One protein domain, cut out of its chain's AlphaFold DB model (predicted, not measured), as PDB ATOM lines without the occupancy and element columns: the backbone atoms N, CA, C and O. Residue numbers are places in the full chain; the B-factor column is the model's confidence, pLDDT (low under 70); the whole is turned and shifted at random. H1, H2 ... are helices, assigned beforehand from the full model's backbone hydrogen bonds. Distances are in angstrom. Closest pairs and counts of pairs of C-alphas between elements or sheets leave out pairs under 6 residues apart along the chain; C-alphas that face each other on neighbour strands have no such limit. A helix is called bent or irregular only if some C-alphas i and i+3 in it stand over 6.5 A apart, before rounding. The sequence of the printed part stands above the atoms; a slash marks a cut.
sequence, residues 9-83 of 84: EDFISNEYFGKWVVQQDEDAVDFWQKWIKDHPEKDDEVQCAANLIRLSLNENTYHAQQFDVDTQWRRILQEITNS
ATOM      1  N   GLU A   9       2.964  12.869  37.086       69.81
ATOM      2  CA  GLU A   9       3.526  11.514  36.997       69.81
ATOM      3  C   GLU A   9       2.649  10.517  36.217       69.81
ATOM      4  O   GLU A   9       3.187   9.688  35.482       69.81
ATOM      5  N   ASP A  10       1.320  10.614  36.318       77.75
ATOM      6  CA  ASP A  10       0.389   9.755  35.572       77.75
ATOM      7  C   ASP A  10       0.444  10.073  34.070       77.75
ATOM      8  O   ASP A  10       0.526   9.174  33.230       77.75
ATOM      9  N   PHE A  11       0.541  11.364  33.730       75.19
ATOM     10  CA  PHE A  11       0.752  11.812  32.353       75.19
ATOM     11  C   PHE A  11       2.109  11.369  31.802       75.19
ATOM     12  O   PHE A  11       2.180  10.907  30.667       75.19
ATOM     13  N   ILE A  12       3.182  11.462  32.596       70.44
ATOM     14  CA  ILE A  12       4.519  11.017  32.171       70.44
ATOM     15  C   ILE A  12       4.564   9.502  31.961       70.44
ATOM     16  O   ILE A  12       5.203   9.039  31.017       70.44
ATOM     17  N   SER A  13       3.881   8.722  32.807       73.56
ATOM     18  CA  SER A  13       3.835   7.262  32.663       73.56
ATOM     19  C   SER A  13       2.970   6.800  31.486       73.56
ATOM     20  O   SER A  13       3.010   5.621  31.125       73.56
ATOM     21  N   ASN A  14       2.179   7.693  30.889       79.38
ATOM     22  CA  ASN A  14       1.320   7.372  29.766       79.38
ATOM     23  C   ASN A  14       2.092   7.463  28.439       79.38
ATOM     24  O   ASN A  14       2.377   8.544  27.919       79.38
ATOM     25  N   GLU A  15       2.368   6.309  27.831       74.12
ATOM     26  CA  GLU A  15       3.041   6.218  26.528       74.12
ATOM     27  C   GLU A  15       2.316   7.003  25.419       74.12
ATOM     28  O   GLU A  15       2.950   7.513  24.493       74.12
ATOM     29  N   TYR A  16       0.990   7.138  25.511       78.12
ATOM     30  CA  TYR A  16       0.186   7.896  24.553       78.12
ATOM     31  C   TYR A  16       0.411   9.409  24.683       78.12
ATOM     32  O   TYR A  16       0.429  10.131  23.687       78.12
ATOM     33  N   PHE A  17       0.652   9.890  25.906       81.38
ATOM     34  CA  PHE A  17       1.024  11.278  26.166       81.38
ATOM     35  C   PHE A  17       2.448  11.566  25.675       81.38
ATOM     36  O   PHE A  17       2.687  12.579  25.024       81.38
ATOM     37  N   GLY A  18       3.382  10.629  25.867       77.69
ATOM     38  CA  GLY A  18       4.719  10.716  25.272       77.69
ATOM     39  C   GLY A  18       4.682  10.894  23.750       77.69
ATOM     40  O   GLY A  18       5.319  11.804  23.219       77.69
ATOM     41  N   LYS A  19       3.871  10.098  23.041       79.56
ATOM     42  CA  LYS A  19       3.700  10.211  21.576       79.56
ATOM     43  C   LYS A  19       3.165  11.573  21.136       79.56
ATOM     44  O   LYS A  19       3.630  12.109  20.128       79.56
ATOM     45  N   TRP A  20       2.241  12.146  21.905       83.62
ATOM     46  CA  TRP A  20       1.744  13.502  21.686       83.62
ATOM     47  C   TRP A  20       2.849  14.556  21.827       83.62
ATOM     48  O   TRP A  20       3.017  15.404  20.949       83.62
ATOM     49  N   VAL A  21       3.648  14.477  22.895       81.12
ATOM     50  CA  VAL A  21       4.724  15.443  23.177       81.12
ATOM     51  C   VAL A  21       5.810  15.424  22.098       81.12
ATOM     52  O   VAL A  21       6.354  16.480  21.757       81.12
ATOM     53  N   VAL A  22       6.098  14.243  21.545       75.69
ATOM     54  CA  VAL A  22       7.060  14.034  20.448       75.69
ATOM     55  C   VAL A  22       6.445  14.316  19.069       75.69
ATOM     56  O   VAL A  22       7.144  14.246  18.065       75.69
ATOM     57  N   GLN A  23       5.158  14.687  19.005       67.00
ATOM     58  CA  GLN A  23       4.410  14.906  17.758       67.00
ATOM     59  C   GLN A  23       4.511  13.720  16.788       67.00
ATOM     60  O   GLN A  23       4.594  13.893  15.576       67.00
ATOM     61  N   GLN A  24       4.532  12.499  17.326       63.34
ATOM     62  CA  GLN A  24       4.653  11.287  16.519       63.34
ATOM     63  C   GLN A  24       3.295  10.800  15.990       63.34
ATOM     64  O   GLN A  24       3.258   9.983  15.072       63.34
ATOM     65  N   ASP A  25       2.193  11.279  16.570       75.19
ATOM     66  CA  ASP A  25       0.849  10.741  16.362       75.19
ATOM     67  C   ASP A  25      -0.182  11.883  16.289       75.19
ATOM     68  O   ASP A  25      -0.380  12.616  17.261       75.19
ATOM     69  N   GLU A  26      -0.791  12.079  15.114       76.19
ATOM     70  CA  GLU A  26      -1.752  13.164  14.859       76.19
ATOM     71  C   GLU A  26      -3.071  12.965  15.628       76.19
ATOM     72  O   GLU A  26      -3.642  13.938  16.123       76.19
ATOM     73  N   ASP A  27      -3.514  11.716  15.814       78.88
ATOM     74  CA  ASP A  27      -4.690  11.374  16.623       78.88
ATOM     75  C   ASP A  27      -4.487  11.745  18.100       78.88
ATOM     76  O   ASP A  27      -5.374  12.325  18.735       78.88
ATOM     77  N   ALA A  28      -3.289  11.497  18.641       78.00
ATOM     78  CA  ALA A  28      -2.944  11.942  19.986       78.00
ATOM     79  C   ALA A  28      -2.964  13.481  20.100       78.00
ATOM     80  O   ALA A  28      -3.413  14.019  21.111       78.00
ATOM     81  N   VAL A  29      -2.532  14.213  19.065       79.69
ATOM     82  CA  VAL A  29      -2.584  15.688  19.038       79.69
ATOM     83  C   VAL A  29      -4.005  16.225  19.092       79.69
ATOM     84  O   VAL A  29      -4.258  17.115  19.908       79.69
ATOM     85  N   ASP A  30      -4.924  15.691  18.293       83.38
ATOM     86  CA  ASP A  30      -6.324  16.129  18.318       83.38
ATOM     87  C   ASP A  30      -6.971  15.863  19.685       83.38
ATOM     88  O   ASP A  30      -7.579  16.757  20.286       83.38
ATOM     89  N   PHE A  31      -6.747  14.663  20.233       84.44
ATOM     90  CA  PHE A  31      -7.291  14.270  21.527       84.44
ATOM     91  C   PHE A  31      -6.804  15.182  22.661       84.44
ATOM     92  O   PHE A  31      -7.621  15.757  23.385       84.44
ATOM     93  N   TRP A  32      -5.487  15.363  22.798       83.31
ATOM     94  CA  TRP A  32      -4.911  16.165  23.879       83.31
ATOM     95  C   TRP A  32      -5.213  17.658  23.719       83.31
ATOM     96  O   TRP A  32      -5.508  18.319  24.712       83.31
ATOM     97  N   GLN A  33      -5.256  18.197  22.494       82.12
ATOM     98  CA  GLN A  33      -5.694  19.584  22.280       82.12
ATOM     99  C   GLN A  33      -7.147  19.812  22.698       82.12
ATOM    100  O   GLN A  33      -7.481  20.870  23.239       82.12
ATOM    101  N   LYS A  34      -8.028  18.845  22.432       86.31
ATOM    102  CA  LYS A  34      -9.429  18.929  22.840       86.31
ATOM    103  C   LYS A  34      -9.581  18.781  24.351       86.31
ATOM    104  O   LYS A  34     -10.358  19.519  24.946       86.31
ATOM    105  N   TRP A  35      -8.806  17.889  24.960       84.56
ATOM    106  CA  TRP A  35      -8.810  17.664  26.401       84.56
ATOM    107  C   TRP A  35      -8.331  18.895  27.185       84.56
ATOM    108  O   TRP A  35      -8.997  19.310  28.126       84.56
ATOM    109  N   ILE A  36      -7.254  19.556  26.745       83.44
ATOM    110  CA  ILE A  36      -6.748  20.795  27.372       83.44
ATOM    111  C   ILE A  36      -7.786  21.927  27.295       83.44
ATOM    112  O   ILE A  36      -7.939  22.702  28.236       83.44
ATOM    113  N   LYS A  37      -8.537  22.017  26.187       83.75
ATOM    114  CA  LYS A  37      -9.623  23.005  26.046       83.75
ATOM    115  C   LYS A  37     -10.778  22.766  27.019       83.75
ATOM    116  O   LYS A  37     -11.411  23.736  27.424       83.75
ATOM    117  N   ASP A  38     -11.064  21.508  27.345       84.88
ATOM    118  CA  ASP A  38     -12.129  21.129  28.281       84.88
ATOM    119  C   ASP A  38     -11.668  21.231  29.747       84.88
ATOM    120  O   ASP A  38     -12.463  21.545  30.629       84.88
ATOM    121  N   HIS A  39     -10.362  21.063  29.993       82.06
ATOM    122  CA  HIS A  39      -9.743  21.074  31.320       82.06
ATOM    123  C   HIS A  39      -8.622  22.121  31.446       82.06
ATOM    124  O   HIS A  39      -7.463  21.763  31.674       82.06
ATOM    125  N   PRO A  40      -8.939  23.429  31.370       81.62
ATOM    126  CA  PRO A  40      -7.936  24.484  31.526       81.62
ATOM    127  C   PRO A  40      -7.295  24.486  32.923       81.62
ATOM    128  O   PRO A  40      -6.176  24.951  33.084       81.62
ATOM    129  N   GLU A  41      -7.972  23.929  33.933       83.44
ATOM    130  CA  GLU A  41      -7.434  23.745  35.290       83.44
ATOM    131  C   GLU A  41      -6.257  22.760  35.360       83.44
ATOM    132  O   GLU A  41      -5.479  22.799  36.309       83.44
ATOM    133  N   LYS A  42      -6.129  21.887  34.354       79.62
ATOM    134  CA  LYS A  42      -5.070  20.881  34.237       79.62
ATOM    135  C   LYS A  42      -4.020  21.252  33.189       79.62
ATOM    136  O   LYS A  42      -3.093  20.474  32.971       79.62
ATOM    137  N   ASP A  43      -4.140  22.424  32.560       81.69
ATOM    138  CA  ASP A  43      -3.177  22.910  31.563       81.69
ATOM    139  C   ASP A  43      -1.770  23.009  32.162       81.69
ATOM    140  O   ASP A  43      -0.827  22.473  31.584       81.69
ATOM    141  N   ASP A  44      -1.635  23.576  33.365       80.00
ATOM    142  CA  ASP A  44      -0.352  23.667  34.070       80.00
ATOM    143  C   ASP A  44       0.293  22.285  34.296       80.00
ATOM    144  O   ASP A  44       1.497  22.108  34.086       80.00
ATOM    145  N   GLU A  45      -0.496  21.275  34.679       82.44
ATOM    146  CA  GLU A  45      -0.009  19.908  34.913       82.44
ATOM    147  C   GLU A  45       0.422  19.229  33.603       82.44
ATOM    148  O   GLU A  45       1.486  18.605  33.539       82.44
ATOM    149  N   VAL A  46      -0.368  19.404  32.540       83.81
ATOM    150  CA  VAL A  46      -0.068  18.904  31.192       83.81
ATOM    151  C   VAL A  46       1.189  19.561  30.627       83.81
ATOM    152  O   VAL A  46       2.058  18.873  30.088       83.81
ATOM    153  N   GLN A  47       1.337  20.877  30.781       81.62
ATOM    154  CA  GLN A  47       2.531  21.593  30.339       81.62
ATOM    155  C   GLN A  47       3.774  21.147  31.110       81.62
ATOM    156  O   GLN A  47       4.823  20.925  30.497       81.62
ATOM    157  N   CYS A  48       3.663  20.949  32.428       81.44
ATOM    158  CA  CYS A  48       4.755  20.417  33.240       81.44
ATOM    159  C   CYS A  48       5.190  19.025  32.760       81.44
ATOM    160  O   CYS A  48       6.384  18.802  32.538       81.44
ATOM    161  N   ALA A  49       4.241  18.112  32.533       84.44
ATOM    162  CA  ALA A  49       4.527  16.763  32.041       84.44
ATOM    163  C   ALA A  49       5.180  16.796  30.649       84.44
ATOM    164  O   ALA A  49       6.191  16.131  30.410       84.44
ATOM    165  N   ALA A  50       4.656  17.623  29.740       82.88
ATOM    166  CA  ALA A  50       5.201  17.781  28.396       82.88
ATOM    167  C   ALA A  50       6.635  18.322  28.412       82.88
ATOM    168  O   ALA A  50       7.494  17.856  27.658       82.88
ATOM    169  N   ASN A  51       6.915  19.288  29.287       81.06
ATOM    170  CA  ASN A  51       8.246  19.863  29.419       81.06
ATOM    171  C   ASN A  51       9.250  18.855  30.000       81.06
ATOM    172  O   ASN A  51      10.377  18.779  29.517       81.06
ATOM    173  N   LEU A  52       8.838  18.035  30.974       80.00
ATOM    174  CA  LEU A  52       9.670  16.965  31.536       80.00
ATOM    175  C   LEU A  52      10.001  15.880  30.504       80.00
ATOM    176  O   LEU A  52      11.153  15.463  30.410       80.00
ATOM    177  N   ILE A  53       9.034  15.471  29.679       80.62
ATOM    178  CA  ILE A  53       9.276  14.510  28.591       80.62
ATOM    179  C   ILE A  53      10.233  15.101  27.550       80.62
ATOM    180  O   ILE A  53      11.186  14.439  27.143       80.62
ATOM    181  N   ARG A  54      10.046  16.368  27.155       78.69
ATOM    182  CA  ARG A  54      10.983  17.069  26.256       78.69
ATOM    183  C   ARG A  54      12.387  17.178  26.845       78.69
ATOM    184  O   ARG A  54      13.352  17.063  26.095       78.69
ATOM    185  N   LEU A  55      12.501  17.380  28.158       77.12
ATOM    186  CA  LEU A  55      13.779  17.384  28.868       77.12
ATOM    187  C   LEU A  55      14.429  15.993  28.842       77.12
ATOM    188  O   LEU A  55      15.558  15.851  28.400       77.12
ATOM    189  N   SER A  56      13.689  14.937  29.170       74.56
ATOM    190  CA  SER A  56      14.214  13.566  29.111       74.56
ATOM    191  C   SER A  56      14.678  13.158  27.699       74.56
ATOM    192  O   SER A  56      15.671  12.448  27.530       74.56
ATOM    193  N   LEU A  57      14.010  13.657  26.654       70.69
ATOM    194  CA  LEU A  57      14.431  13.458  25.263       70.69
ATOM    195  C   LEU A  57      15.645  14.312  24.880       70.69
ATOM    196  O   LEU A  57      16.487  13.869  24.095       70.69
ATOM    197  N   ASN A  58      15.764  15.527  25.418       64.81
ATOM    198  CA  ASN A  58      16.890  16.402  25.111       64.81
ATOM    199  C   ASN A  58      18.193  15.977  25.813       64.81
ATOM    200  O   ASN A  58      19.272  16.214  25.268       64.81
ATOM    201  N   GLU A  59      18.119  15.234  26.921       54.66
ATOM    202  CA  GLU A  59      19.283  14.575  27.527       54.66
ATOM    203  C   GLU A  59      19.930  13.559  26.566       54.66
ATOM    204  O   GLU A  59      21.153  13.423  26.542       54.66
ATOM    205  N   ASN A  60      19.157  12.941  25.660       51.72
ATOM    206  CA  ASN A  60      19.712  12.145  24.552       51.72
ATOM    207  C   ASN A  60      20.386  13.000  23.459       51.72
ATOM    208  O   ASN A  60      21.186  12.493  22.672       51.72
ATOM    209  N   THR A  61      20.113  14.306  23.400       43.34
ATOM    210  CA  THR A  61      20.681  15.210  22.382       43.34
ATOM    211  C   THR A  61      22.088  15.690  22.755       43.34
ATOM    212  O   THR A  61      22.893  15.960  21.865       43.34
ATOM    213  N   TYR A  62      22.453  15.665  24.042       43.91
ATOM    214  CA  TYR A  62      23.843  15.860  24.481       43.91
ATOM    215  C   TYR A  62      24.782  14.718  24.059       43.91
ATOM    216  O   TYR A  62      25.998  14.879  24.107       43.91
ATOM    217  N   HIS A  63      24.237  13.594  23.584       43.44
ATOM    218  CA  HIS A  63      25.011  12.476  23.041       43.44
ATOM    219  C   HIS A  63      24.962  12.385  21.504       43.44
ATOM    220  O   HIS A  63      25.712  11.613  20.910       43.44
ATOM    221  N   ALA A  64      24.121  13.192  20.844       42.62
ATOM    222  CA  ALA A  64      24.034  13.261  19.381       42.62
ATOM    223  C   ALA A  64      24.972  14.316  18.771       42.62
ATOM    224  O   ALA A  64      25.288  14.262  17.584       42.62
ATOM    225  N   GLN A  65      25.491  15.237  19.585       46.41
ATOM    226  CA  GLN A  65      26.704  15.970  19.259       46.41
ATOM    227  C   GLN A  65      27.885  15.247  19.910       46.41
ATOM    228  O   GLN A  65      28.479  15.739  20.866       46.41
ATOM    229  N   GLN A  66      28.304  14.116  19.331       47.03
ATOM    230  CA  GLN A  66      29.742  13.847  19.271       47.03
ATOM    231  C   GLN A  66      30.359  14.959  18.419       47.03
ATOM    232  O   GLN A  66      30.686  14.799  17.246       47.03
ATOM    233  N   PHE A  67      30.439  16.152  19.005       51.09
ATOM    234  CA  PHE A  67      31.401  17.143  18.601       51.09
ATOM    235  C   PHE A  67      32.719  16.405  18.749       51.09
ATOM    236  O   PHE A  67      33.096  16.045  19.860       51.09
ATOM    237  N   ASP A  68      33.321  16.026  17.627       60.56
ATOM    238  CA  ASP A  68      34.549  15.252  17.602       60.56
ATOM    239  C   ASP A  68      35.650  16.161  18.168       60.56
ATOM    240  O   ASP A  68      36.317  16.910  17.447       60.56
ATOM    241  N   VAL A  69      35.726  16.206  19.504       65.56
ATOM    242  CA  VAL A  69      36.609  17.083  20.284       65.56
ATOM    243  C   VAL A  69      38.042  16.862  19.822       65.56
ATOM    244  O   VAL A  69      38.812  17.808  19.712       65.56
ATOM    245  N   ASP A  70      38.354  15.623  19.454       65.25
ATOM    246  CA  ASP A  70      39.613  15.197  18.868       65.25
ATOM    247  C   ASP A  70      39.914  15.921  17.539       65.25
ATOM    248  O   ASP A  70      40.991  16.494  17.360       65.25
ATOM    249  N   THR A  71      38.945  16.020  16.625       70.38
ATOM    250  CA  THR A  71      39.107  16.772  15.368       70.38
ATOM    251  C   THR A  71      39.241  18.281  15.577       70.38
ATOM    252  O   THR A  71      40.024  18.924  14.873       70.38
ATOM    253  N   GLN A  72      38.539  18.868  16.548       72.94
ATOM    254  CA  GLN A  72      38.671  20.304  16.832       72.94
ATOM    255  C   GLN A  72      39.975  20.632  17.570       72.94
ATOM    256  O   GLN A  72      40.633  21.622  17.250       72.94
ATOM    257  N   TRP A  73      40.415  19.762  18.480       74.44
ATOM    258  CA  TRP A  73      41.690  19.897  19.181       74.44
ATOM    259  C   TRP A  73      42.879  19.803  18.223       74.44
ATOM    260  O   TRP A  73      43.808  20.609  18.300       74.44
ATOM    261  N   ARG A  74      42.814  18.889  17.245       76.69
ATOM    262  CA  ARG A  74      43.822  18.788  16.181       76.69
ATOM    263  C   ARG A  74      43.971  20.083  15.382       76.69
ATOM    264  O   ARG A  74      45.096  20.464  15.073       76.69
ATOM    265  N   ARG A  75      42.868  20.781  15.084       78.06
ATOM    266  CA  ARG A  75      42.902  22.063  14.352       78.06
ATOM    267  C   ARG A  75      43.584  23.166  15.155       78.06
ATOM    268  O   ARG A  75      44.449  23.851  14.619       78.06
ATOM    269  N   ILE A  76      43.265  23.275  16.444       85.31
ATOM    270  CA  ILE A  76      43.878  24.266  17.341       85.31
ATOM    271  C   ILE A  76      45.391  24.021  17.459       85.31
ATOM    272  O   ILE A  76      46.189  24.948  17.328       85.31
ATOM    273  N   LEU A  77      45.805  22.764  17.644       79.25
ATOM    274  CA  LEU A  77      47.225  22.410  17.716       79.25
ATOM    275  C   LEU A  77      47.971  22.674  16.403       79.25
ATOM    276  O   LEU A  77      49.141  23.065  16.432       79.25
ATOM    277  N   GLN A  78      47.312  22.493  15.259       77.56
ATOM    278  CA  GLN A  78      47.902  22.773  13.954       77.56
ATOM    279  C   GLN A  78      48.127  24.277  13.737       77.56
ATOM    280  O   GLN A  78      49.195  24.652  13.258       77.56
ATOM    281  N   GLU A  79      47.190  25.145  14.134       77.00
ATOM    282  CA  GLU A  79      47.371  26.603  14.028       77.00
ATOM    283  C   GLU A  79      48.484  27.123  14.945       77.00
ATOM    284  O   GLU A  79      49.301  27.943  14.526       77.00
ATOM    285  N   ILE A  80      48.592  26.583  16.163       80.38
ATOM    286  CA  ILE A  80      49.664  26.950  17.102       80.38
ATOM    287  C   ILE A  80      51.037  26.499  16.580       80.38
ATOM    288  O   ILE A  80      52.036  27.190  16.775       80.38
ATOM    289  N   THR A  81      51.100  25.353  15.898       75.25
ATOM    290  CA  THR A  81      52.358  24.797  15.372       75.25
ATOM    291  C   THR A  81      52.783  25.454  14.055       75.25
ATOM    292  O   THR A  81      53.977  25.590  13.809       75.25
ATOM    293  N   ASN A  82      51.832  25.899  13.226       68.88
ATOM    294  CA  ASN A  82      52.092  26.563  11.941       68.88
ATOM    295  C   ASN A  82      52.392  28.070  12.078       68.88
ATOM    296  O   ASN A  82      52.744  28.718  11.099       68.88
ATOM    297  N   SER A  83      52.246  28.635  13.282       61.84
ATOM    298  CA  SER A  83      52.565  30.036  13.585       61.84
ATOM    299  C   SER A  83      53.990  30.232  14.145       61.84
ATOM    300  O   SER A  83      54.238  31.217  14.848       61.84
TER     301      SER A  83
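Overview. This is residues 9 to 83 of the 84 residues of an uncharacterized protein of Arenibacter echinorum (UniProt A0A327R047). The model is a small, compact head of four helices with one long arm: H1 and H2 pack on H4, H3 packs on H2, and the arm, residues 58 to 83, sticks out from the end of H4 and holds H5 in its far part. The arm makes the length of the whole. The printed part has 75 residues with five named helices, H1 to H5 in order along the chain, and no named strand; the class is all helix. The whole is extended, with a radius of gyration of the C-alphas of 20.8 A, and spans 67 by 22 by 19 A.

Along the chain. H1 covers residues 9 to 13 and begins with C-alpha 9 at (3.526, 11.514, 36.997). H2 covers residues 15 to 21. H3 covers residues 26 to 38 and is 18.7 A long from first to last C-alpha. H4, the longest helix with 20 residues, covers residues 40 to 59 and measures 29.2 A, from C-alpha 40 at (-7.936, 24.484, 31.526) on. It is irregular: C-alphas 41 and 44 are 7.2 A apart. H5 covers residues 69 to 82, is 20.0 A long, and ends with C-alpha 82 at (52.092, 26.563, 11.941).

Arrangement. H4 is the hub, touching three other helices. H1 touches H4 at residues 46 to 53 of H4, and their closest C-alphas, those of Ile 12 and Ala 49, are 5.7 A apart. H1 and H2 are close but not clearly touching, with the C-alphas of Phe 11 and Phe 17 closest at 6.2 A. H2 touches H4 at residues 50 to 54 of H4, about perpendicular at 90 degrees, closest at the C-alphas of Val 21 and Ala 50, 5.7 A. H2 also touches H3, about perpendicular at 83 degrees, closest at the C-alphas of Trp 20 and Ala 28, 5.2 A. H3 and H4 only just touch, with 3 pairs of C-alphas within 8 A, and touch only at the corner by their link. There H3 touches H4 with residue 36 alone, and H4 touches H3 with residues 42 to 46 alone; their closest C-alphas, those of Ile 36 and Asp 43, are 5.9 A apart. H3 and H4 run opposite ways at a steep tilt of 37 degrees, only just beyond shallow. H5 is apart from H1, H2, H3 and H4. In H1, H2, H3 and H5 every O i to N i+4 pair is within hydrogen-bond range; in H4, 14 of 16 are.

Size, cuts and confidence. The C-alphas of Asp 38 and Ser 83, the two farthest apart, are 66.9 A apart. Residues 37 to 42, of which 40 to 42 belong to H4, stand free, as do residues 58 to 83, of which 69 to 82 belong to H5. The body without them has 43 residues and spans 22 by 20 by 14 A. The printed part has no cut. The links from H1 to H2, H2 to H3 and H3 to H4 are tight, and that from H4 to H5, nine residues, is short. The mean pLDDT of the printed part is 73.8; 18 residues are under 70, namely 9, 23 to 24, 58 to 70 and 82 to 83.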